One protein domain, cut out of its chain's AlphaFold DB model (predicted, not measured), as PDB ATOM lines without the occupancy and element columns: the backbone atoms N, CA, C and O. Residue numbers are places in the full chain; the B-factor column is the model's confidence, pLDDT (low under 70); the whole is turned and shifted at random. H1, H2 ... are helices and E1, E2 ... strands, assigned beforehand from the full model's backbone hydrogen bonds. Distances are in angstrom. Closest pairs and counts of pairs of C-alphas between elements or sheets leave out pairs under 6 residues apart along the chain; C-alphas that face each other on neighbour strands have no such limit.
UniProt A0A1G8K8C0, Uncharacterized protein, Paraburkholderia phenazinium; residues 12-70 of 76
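What this domain is: This is residues 12 to 70 of the 76 residues of an uncharacterized protein of Paraburkholderia phenazinium (UniProt A0A1G8K8C0). A long, twisted two-stranded hairpin, E1 and E2, has two helices packed by it: H1 leads away from E2, and H2 crosses H1 at about a right angle and runs roughly along the hairpin. The turn at residues 19 to 23 lies toward one end of the longest axis, away from H1. The printed part has 59 residues, with named elements in the order E1, E2, H1, H2; the sheet, E1 - E2, is antiparallel and the class is mixed, helices and strands. It is only just compact, close to loose, with a radius of gyration of the C-alphas of 12.1 A, and elongated, spanning 37 by 24 by 15 A.

How they stand to each other: E1, residues 12 to 18, and E2, residues 24 to 33, form a hairpin, antiparallel at 164 degrees between their directions. N 13 and O 30, at 2.8 A, and N 25 and O 17, at 2.9 A, are among the pairs within hydrogen-bond range. H1, residues 40 to 49, comes closest to E2 at the C-alphas of Val 31 and Thr 40, 4.5 A apart. E1 and H1 are apart. For H2, residues 57 to 70, the closest C-alphas to E2 are those of Thr 26 and Gln 57, 6.2 A apart. H1 and H2 only just touch, with 3 pairs of C-alphas within 8 A, made by residues 63 to 67 of H2 alone; the closest are Ala 47 and Val 63, 6.8 A. Their lines stand about perpendicular, at 88 degrees. In both helices every O i to N i+4 pair is within hydrogen-bond range.

Where its parts are: E1 begins at C-alpha 12 (-135.378, 143.721, 108.060) and is 19.2 A long. E2 is 26.9 A long, H1 14.2 A and H2 19.9 A, ending at C-alpha 70 (-132.916, 157.001, 116.573).

The domain as a whole: The two C-alphas farthest apart, Asp 21 and Leu 35, are 39.5 A from each other. The printed part has no cut. The link E1 to E2 is tight, and those from E2 to H1 and from H1 to H2 are short. The mean pLDDT of the printed part is 91.6, and no printed residue is under 70.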
ATOM      1  N   VAL A  12    -135.108 143.150 109.387       92.81
ATOM      2  CA  VAL A  12    -135.378 143.721 108.060       92.81
ATOM      3  C   VAL A  12    -135.401 142.599 107.030       92.81
ATOM      4  O   VAL A  12    -134.370 142.030 106.676       92.81
ATOM      5  N   THR A  13    -136.584 142.302 106.502       94.06
ATOM      6  CA  THR A  13    -136.760 141.370 105.388       94.06
ATOM      7  C   THR A  13    -136.649 142.122 104.070       94.06
ATOM      8  O   THR A  13    -137.432 143.031 103.783       94.06
ATOM      9  N   THR A  14    -135.695 141.725 103.230       93.56
ATOM     10  CA  THR A  14    -135.501 142.303 101.896       93.56
ATOM     11  C   THR A  14    -135.744 141.285 100.796       93.56
ATOM     12  O   THR A  14    -135.293 140.143 100.882       93.56
ATOM     13  N   LYS A  15    -136.336 141.742  99.696       92.81
ATOM     14  CA  LYS A  15    -136.395 141.006  98.439       92.81
ATOM     15  C   LYS A  15    -135.298 141.466  97.504       92.81
ATOM     16  O   LYS A  15    -135.229 142.639  97.139       92.81
ATOM     17  N   VAL A  16    -134.494 140.511  97.058       92.75
ATOM     18  CA  VAL A  16    -133.487 140.708  96.018       92.75
ATOM     19  C   VAL A  16    -134.038 140.174  94.702       92.75
ATOM     20  O   VAL A  16    -134.496 139.035  94.617       92.75
ATOM     21  N   THR A  17    -134.011 141.001  93.663       92.38
ATOM     22  CA  THR A  17    -134.394 140.617  92.300       92.38
ATOM     23  C   THR A  17    -133.187 140.755  91.384       92.38
ATOM     24  O   THR A  17    -132.614 141.837  91.281       92.38
ATOM     25  N   VAL A  18    -132.827 139.667  90.702       93.44
ATOM     26  CA  VAL A  18    -131.783 139.652  89.671       93.44
ATOM     27  C   VAL A  18    -132.460 139.655  88.305       93.44
ATOM     28  O   VAL A  18    -133.269 138.773  88.007       93.44
ATOM     29  N   LYS A  19    -132.170 140.662  87.484       92.56
ATOM     30  CA  LYS A  19    -132.732 140.806  86.137       92.56
ATOM     31  C   LYS A  19    -131.845 140.116  85.098       92.56
ATOM     32  O   LYS A  19    -130.677 139.826  85.339       92.56
ATOM     33  N   GLN A  20    -132.404 139.861  83.914       93.50
ATOM     34  CA  GLN A  20    -131.696 139.180  82.816       93.50
ATOM     35  C   GLN A  20    -130.471 139.948  82.295       93.50
ATOM     36  O   GLN A  20    -129.570 139.335  81.735       93.50
ATOM     37  N   ASP A  21    -130.427 141.266  82.489       94.44
ATOM     38  CA  ASP A  21    -129.284 142.124  82.152       94.44
ATOM     39  C   ASP A  21    -128.153 142.073  83.198       94.44
ATOM     40  O   ASP A  21    -127.153 142.774  83.061       94.44
ATOM     41  N   GLY A  22    -128.304 141.253  84.244       89.94
ATOM     42  CA  GLY A  22    -127.352 141.129  85.344       89.94
ATOM     43  C   GLY A  22    -127.495 142.206  86.420       89.94
ATOM     44  O   GLY A  22    -126.757 142.167  87.404       89.94
ATOM     45  N   SER A  23    -128.434 143.149  86.281       90.38
ATOM     46  CA  SER A  23    -128.700 144.129  87.333       90.38
ATOM     47  C   SER A  23    -129.397 143.482  88.531       90.38
ATOM     48  O   SER A  23    -130.266 142.614  88.393       90.38
ATOM     49  N   VAL A  24    -129.006 143.920  89.726       89.75
ATOM     50  CA  VAL A  24    -129.575 143.478  91.001       89.75
ATOM     51  C   VAL A  24    -130.300 144.656  91.629       89.75
ATOM     52  O   VAL A  24    -129.757 145.755  91.710       89.75
ATOM     53  N   THR A  25    -131.533 144.430  92.065       87.50
ATOM     54  CA  THR A  25    -132.315 145.411  92.820       87.50
ATOM     55  C   THR A  25    -132.739 144.806  94.144       87.50
ATOM     56  O   THR A  25    -133.283 143.697  94.147       87.50
ATOM     57  N   THR A  26    -132.555 145.547  95.232       91.19
ATOM     58  CA  THR A  26    -133.010 145.151  96.565       91.19
ATOM     59  C   THR A  26    -134.141 146.068  97.004       91.19
ATOM     60  O   THR A  26    -134.095 147.274  96.782       91.19
ATOM     61  N   THR A  27    -135.178 145.497  97.607       90.94
ATOM     62  CA  THR A  27    -136.308 146.248  98.163       90.94
ATOM     63  C   THR A  27    -136.647 145.731  99.549       90.94
ATOM     64  O   THR A  27    -136.725 144.519  99.743       90.94
ATOM     65  N   VAL A  28    -136.912 146.629 100.494       93.88
ATOM     66  CA  VAL A  28    -137.407 146.269 101.833       93.88
ATOM     67  C   VAL A  28    -138.857 145.792 101.737       93.88
ATOM     68  O   VAL A  28    -139.726 146.559 101.314       93.88
ATOM     69  N   GLU A  29    -139.127 144.547 102.126       94.38
ATOM     70  CA  GLU A  29    -140.481 143.980 102.176       94.38
ATOM     71  C   GLU A  29    -141.137 144.238 103.527       94.38
ATOM     72  O   GLU A  29    -142.196 144.863 103.560       94.38
ATOM     73  N   HIS A  30    -140.475 143.825 104.609       94.31
ATOM     74  CA  HIS A  30    -140.978 143.948 105.974       94.31
ATOM     75  C   HIS A  30    -139.880 144.405 106.930       94.31
ATOM     76  O   HIS A  30    -138.708 144.076 106.739       94.31
ATOM     77  N   VAL A  31    -140.268 145.172 107.943       93.62
ATOM     78  CA  VAL A  31    -139.427 145.512 109.090       93.62
ATOM     79  C   VAL A  31    -140.230 145.238 110.343       93.62
ATOM     80  O   VAL A  31    -141.257 145.881 110.534       93.62
ATOM     81  N   ASP A  32    -139.760 144.339 111.193       92.62
ATOM     82  CA  ASP A  32    -140.426 143.970 112.440       92.62
ATOM     83  C   ASP A  32    -139.572 144.399 113.636       92.62
ATOM     84  O   ASP A  32    -138.344 144.376 113.562       92.62
ATOM     85  N   ASP A  33    -140.197 144.833 114.733       89.31
ATOM     86  CA  ASP A  33    -139.483 144.999 116.005       89.31
ATOM     87  C   ASP A  33    -139.303 143.658 116.737       89.31
ATOM     88  O   ASP A  33    -139.846 142.630 116.336       89.31
ATOM     89  N   ALA A  34    -138.560 143.664 117.842       84.50
ATOM     90  CA  ALA A  34    -138.255 142.462 118.620       84.50
ATOM     91  C   ALA A  34    -139.493 141.713 119.162       84.50
ATOM     92  O   ALA A  34    -139.376 140.563 119.592       84.50
ATOM     93  N   LEU A  35    -140.677 142.340 119.168       85.50
ATOM     94  CA  LEU A  35    -141.942 141.707 119.550       85.50
ATOM     95  C   LEU A  35    -142.749 141.203 118.341       85.50
ATOM     96  O   LEU A  35    -143.852 140.682 118.523       85.50
ATOM     97  N   GLY A  36    -142.213 141.341 117.127       85.44
ATOM     98  CA  GLY A  36    -142.863 140.979 115.872       85.44
ATOM     99  C   GLY A  36    -143.916 141.988 115.416       85.44
ATOM    100  O   GLY A  36    -144.819 141.617 114.665       85.44
ATOM    101  N   ALA A  37    -143.876 143.234 115.906       89.31
ATOM    102  CA  ALA A  37    -144.780 144.267 115.418       89.31
ATOM    103  C   ALA A  37    -144.215 144.927 114.154       89.31
ATOM    104  O   ALA A  37    -143.066 145.363 114.136       89.31
ATOM    105  N   ASP A  38    -145.066 145.067 113.136       93.00
ATOM    106  CA  ASP A  38    -144.701 145.665 111.852       93.00
ATOM    107  C   ASP A  38    -144.362 147.161 112.002       93.00
ATOM    108  O   ASP A  38    -145.182 147.992 112.414       93.00
ATOM    109  N   ARG A  39    -143.127 147.506 111.642       93.81
ATOM    110  CA  ARG A  39    -142.542 148.853 111.593       93.81
ATOM    111  C   ARG A  39    -142.176 149.286 110.177       93.81
ATOM    112  O   ARG A  39    -141.562 150.339 110.014       93.81
ATOM    113  N   THR A  40    -142.585 148.551 109.146       94.81
ATOM    114  CA  THR A  40    -142.211 148.797 107.744       94.81
ATOM    115  C   THR A  40    -142.512 150.225 107.303       94.81
ATOM    116  O   THR A  40    -141.650 150.888 106.724       94.81
ATOM    117  N   GLN A  41    -143.717 150.731 107.589       94.12
ATOM    118  CA  GLN A  41    -144.083 152.095 107.197       94.12
ATOM    119  C   GLN A  41    -143.235 153.134 107.937       94.12
ATOM    120  O   GLN A  41    -142.718 154.050 107.311       94.12
ATOM    121  N   MET A  42    -143.018 152.944 109.239       93.38
ATOM    122  CA  MET A  42    -142.194 153.838 110.054       93.38
ATOM    123  C   MET A  42    -140.739 153.870 109.566       93.38
ATOM    124  O   MET A  42    -140.135 154.939 109.491       93.38
ATOM    125  N   PHE A  43    -140.193 152.716 109.185       94.19
ATOM    126  CA  PHE A  43    -138.859 152.597 108.605       94.19
ATOM    127  C   PHE A  43    -138.743 153.320 107.256       94.19
ATOM    128  O   PHE A  43    -137.788 154.062 107.022       94.19
ATOM    129  N   ARG A  44    -139.741 153.160 106.378       93.94
ATOM    130  CA  ARG A  44    -139.793 153.847 105.078       93.94
ATOM    131  C   ARG A  44    -139.969 155.356 105.228       93.94
ATOM    132  O   ARG A  44    -139.311 156.106 104.514       93.94
ATOM    133  N   ASP A  45    -140.813 155.796 106.158       94.88
ATOM    134  CA  ASP A  45    -141.022 157.215 106.450       94.88
ATOM    135  C   ASP A  45    -139.740 157.853 106.984       94.88
ATOM    136  O   ASP A  45    -139.378 158.945 106.557       94.88
ATOM    137  N   PHE A  46    -139.019 157.155 107.864       93.94
ATOM    138  CA  PHE A  46    -137.707 157.587 108.333       93.94
ATOM    139  C   PHE A  46    -136.714 157.733 107.177       93.94
ATOM    140  O   PHE A  46    -136.116 158.797 107.021       93.94
ATOM    141  N   ALA A  47    -136.579 156.708 106.333       94.19
ATOM    142  CA  ALA A  47    -135.686 156.768 105.181       94.19
ATOM    143  C   ALA A  47    -136.046 157.930 104.241       94.19
ATOM    144  O   ALA A  47    -135.170 158.673 103.811       94.19
ATOM    145  N   ALA A  48    -137.338 158.148 103.979       94.12
ATOM    146  CA  ALA A  48    -137.805 159.256 103.152       94.12
ATOM    147  C   ALA A  48    -137.523 160.632 103.785       94.12
ATOM    148  O   ALA A  48    -137.114 161.553 103.080       94.12
ATOM    149  N   GLN A  49    -137.717 160.780 105.099       94.19
ATOM    150  CA  GLN A  49    -137.449 162.024 105.833       94.19
ATOM    151  C   GLN A  49    -135.963 162.389 105.840       94.19
ATOM    152  O   GLN A  49    -135.623 163.560 105.686       94.19
ATOM    153  N   GLU A  50    -135.091 161.397 105.993       91.56
ATOM    154  CA  GLU A  50    -133.636 161.578 106.009       91.56
ATOM    155  C   GLU A  50    -133.012 161.528 104.597       91.56
ATOM    156  O   GLU A  50    -131.797 161.638 104.450       91.56
ATOM    157  N   ASN A  51    -133.835 161.380 103.548       91.69
ATOM    158  CA  ASN A  51    -133.408 161.223 102.153       91.69
ATOM    159  C   ASN A  51    -132.386 160.077 101.963       91.69
ATOM    160  O   ASN A  51    -131.401 160.206 101.231       91.69
ATOM    161  N   LEU A  52    -132.624 158.962 102.657       90.62
ATOM    162  CA  LEU A  52    -131.811 157.751 102.630       90.62
ATOM    163  C   LEU A  52    -132.319 156.768 101.569       90.62
ATOM    164  O   LEU A  52    -133.521 156.629 101.331       90.62
ATOM    165  N   ASP A  53    -131.383 156.060 100.945       88.00
ATOM    166  CA  ASP A  53    -131.658 155.113  99.870       88.00
ATOM    167  C   ASP A  53    -131.976 153.711 100.425       88.00
ATOM    168  O   ASP A  53    -131.299 153.217 101.321       88.00
ATOM    169  N   LEU A  54    -132.999 153.051  99.876       89.06
ATOM    170  CA  LEU A  54    -133.404 151.682 100.225       89.06
ATOM    171  C   LEU A  54    -133.306 150.712  99.031       89.06
ATOM    172  O   LEU A  54    -133.992 149.690  99.008       89.06
ATOM    173  N   THR A  55    -132.508 151.040  98.009       86.94
ATOM    174  CA  THR A  55    -132.423 150.270  96.750       86.94
ATOM    175  C   THR A  55    -131.275 149.259  96.689       86.94
ATOM    176  O   THR A  55    -131.242 148.410  95.791       86.94
ATOM    177  N   SER A  56    -130.344 149.309  97.643       88.50
ATOM    178  CA  SER A  56    -129.200 148.396  97.740       88.50
ATOM    179  C   SER A  56    -129.031 147.880  99.165       88.50
ATOM    180  O   SER A  56    -129.419 148.546 100.122       88.50
ATOM    181  N   GLN A  57    -128.469 146.678  99.303       88.69
ATOM    182  CA  GLN A  57    -128.330 146.025 100.604       88.69
ATOM    183  C   GLN A  57    -127.476 146.853 101.574       88.69
ATOM    184  O   GLN A  57    -127.933 147.119 102.680       88.69
ATOM    185  N   ASP A  58    -126.311 147.341 101.137       90.06
ATOM    186  CA  ASP A  58    -125.417 148.147 101.982       90.06
ATOM    187  C   ASP A  58    -126.114 149.402 102.533       90.06
ATOM    188  O   ASP A  58    -125.935 149.775 103.692       90.06
ATOM    189  N   GLN A  59    -126.949 150.048 101.712       91.44
ATOM    190  CA  GLN A  59    -127.715 151.214 102.146       91.44
ATOM    191  C   GLN A  59    -128.816 150.816 103.128       91.44
ATOM    192  O   GLN A  59    -128.947 151.448 104.170       91.44
ATOM    193  N   ILE A  60    -129.561 149.739 102.861       92.75
ATOM    194  CA  ILE A  60    -130.599 149.236 103.775       92.75
ATOM    195  C   ILE A  60    -130.004 148.913 105.152       92.75
ATOM    196  O   ILE A  60    -130.595 149.291 106.163       92.75
ATOM    197  N   GLU A  61    -128.834 148.274 105.203       91.88
ATOM    198  CA  GLU A  61    -128.120 147.984 106.452       91.88
ATOM    199  C   GLU A  61    -127.716 149.274 107.186       91.88
ATOM    200  O   GLU A  61    -127.931 149.399 108.396       91.88
ATOM    201  N   ALA A  62    -127.207 150.277 106.464       92.44
ATOM    202  CA  ALA A  62    -126.866 151.575 107.042       92.44
ATOM    203  C   ALA A  62    -128.097 152.332 107.577       92.44
ATOM    204  O   ALA A  62    -128.028 152.946 108.646       92.44
ATOM    205  N   VAL A  63    -129.234 152.286 106.872       94.19
ATOM    206  CA  VAL A  63    -130.500 152.873 107.345       94.19
ATOM    207  C   VAL A  63    -131.032 152.114 108.560       94.19
ATOM    208  O   VAL A  63    -131.492 152.749 109.505       94.19
ATOM    209  N   ALA A  64    -130.939 150.781 108.575       92.00
ATOM    210  CA  ALA A  64    -131.310 149.948 109.720       92.00
ATOM    211  C   ALA A  64    -130.538 150.340 110.982       92.00
ATOM    212  O   ALA A  64    -131.154 150.556 112.028       92.00
ATOM    213  N   GLY A  65    -129.221 150.535 110.863       90.81
ATOM    214  CA  GLY A  65    -128.392 151.044 111.957       90.81
ATOM    215  C   GLY A  65    -128.899 152.383 112.493       90.81
ATOM    216  O   GLY A  65    -129.217 152.496 113.676       90.81
ATOM    217  N   GLN A  66    -129.079 153.372 111.613       92.00
ATOM    218  CA  GLN A  66    -129.552 154.706 112.008       92.00
ATOM    219  C   GLN A  66    -130.972 154.691 112.595       92.00
ATOM    220  O   GLN A  66    -131.282 155.441 113.523       92.00
ATOM    221  N   PHE A  67    -131.850 153.833 112.074       91.69
ATOM    222  CA  PHE A  67    -133.209 153.680 112.582       91.69
ATOM    223  C   PHE A  67    -133.200 153.151 114.017       91.69
ATOM    224  O   PHE A  67    -133.899 153.691 114.874       91.69
ATOM    225  N   VAL A  68    -132.383 152.133 114.302       89.19
ATOM    226  CA  VAL A  68    -132.228 151.590 115.656       89.19
ATOM    227  C   VAL A  68    -131.607 152.619 116.600       89.19
ATOM    228  O   VAL A  68    -132.074 152.759 117.727       89.19
ATOM    229  N   GLU A  69    -130.617 153.394 116.157       88.69
ATOM    230  CA  GLU A  69    -130.034 154.467 116.974       88.69
ATOM    231  C   GLU A  69    -131.067 155.543 117.342       88.69
ATOM    232  O   GLU A  69    -131.116 156.000 118.486       88.69
ATOM    233  N   LYS A  70    -131.924 155.931 116.388       86.50
ATOM    234  CA  LYS A  70    -132.916 157.001 116.573       86.50
ATOM    235  C   LYS A  70    -134.149 156.546 117.349       86.50
ATOM    236  O   LYS A  70    -134.628 157.271 118.219       86.50
TER     237      LYS A  70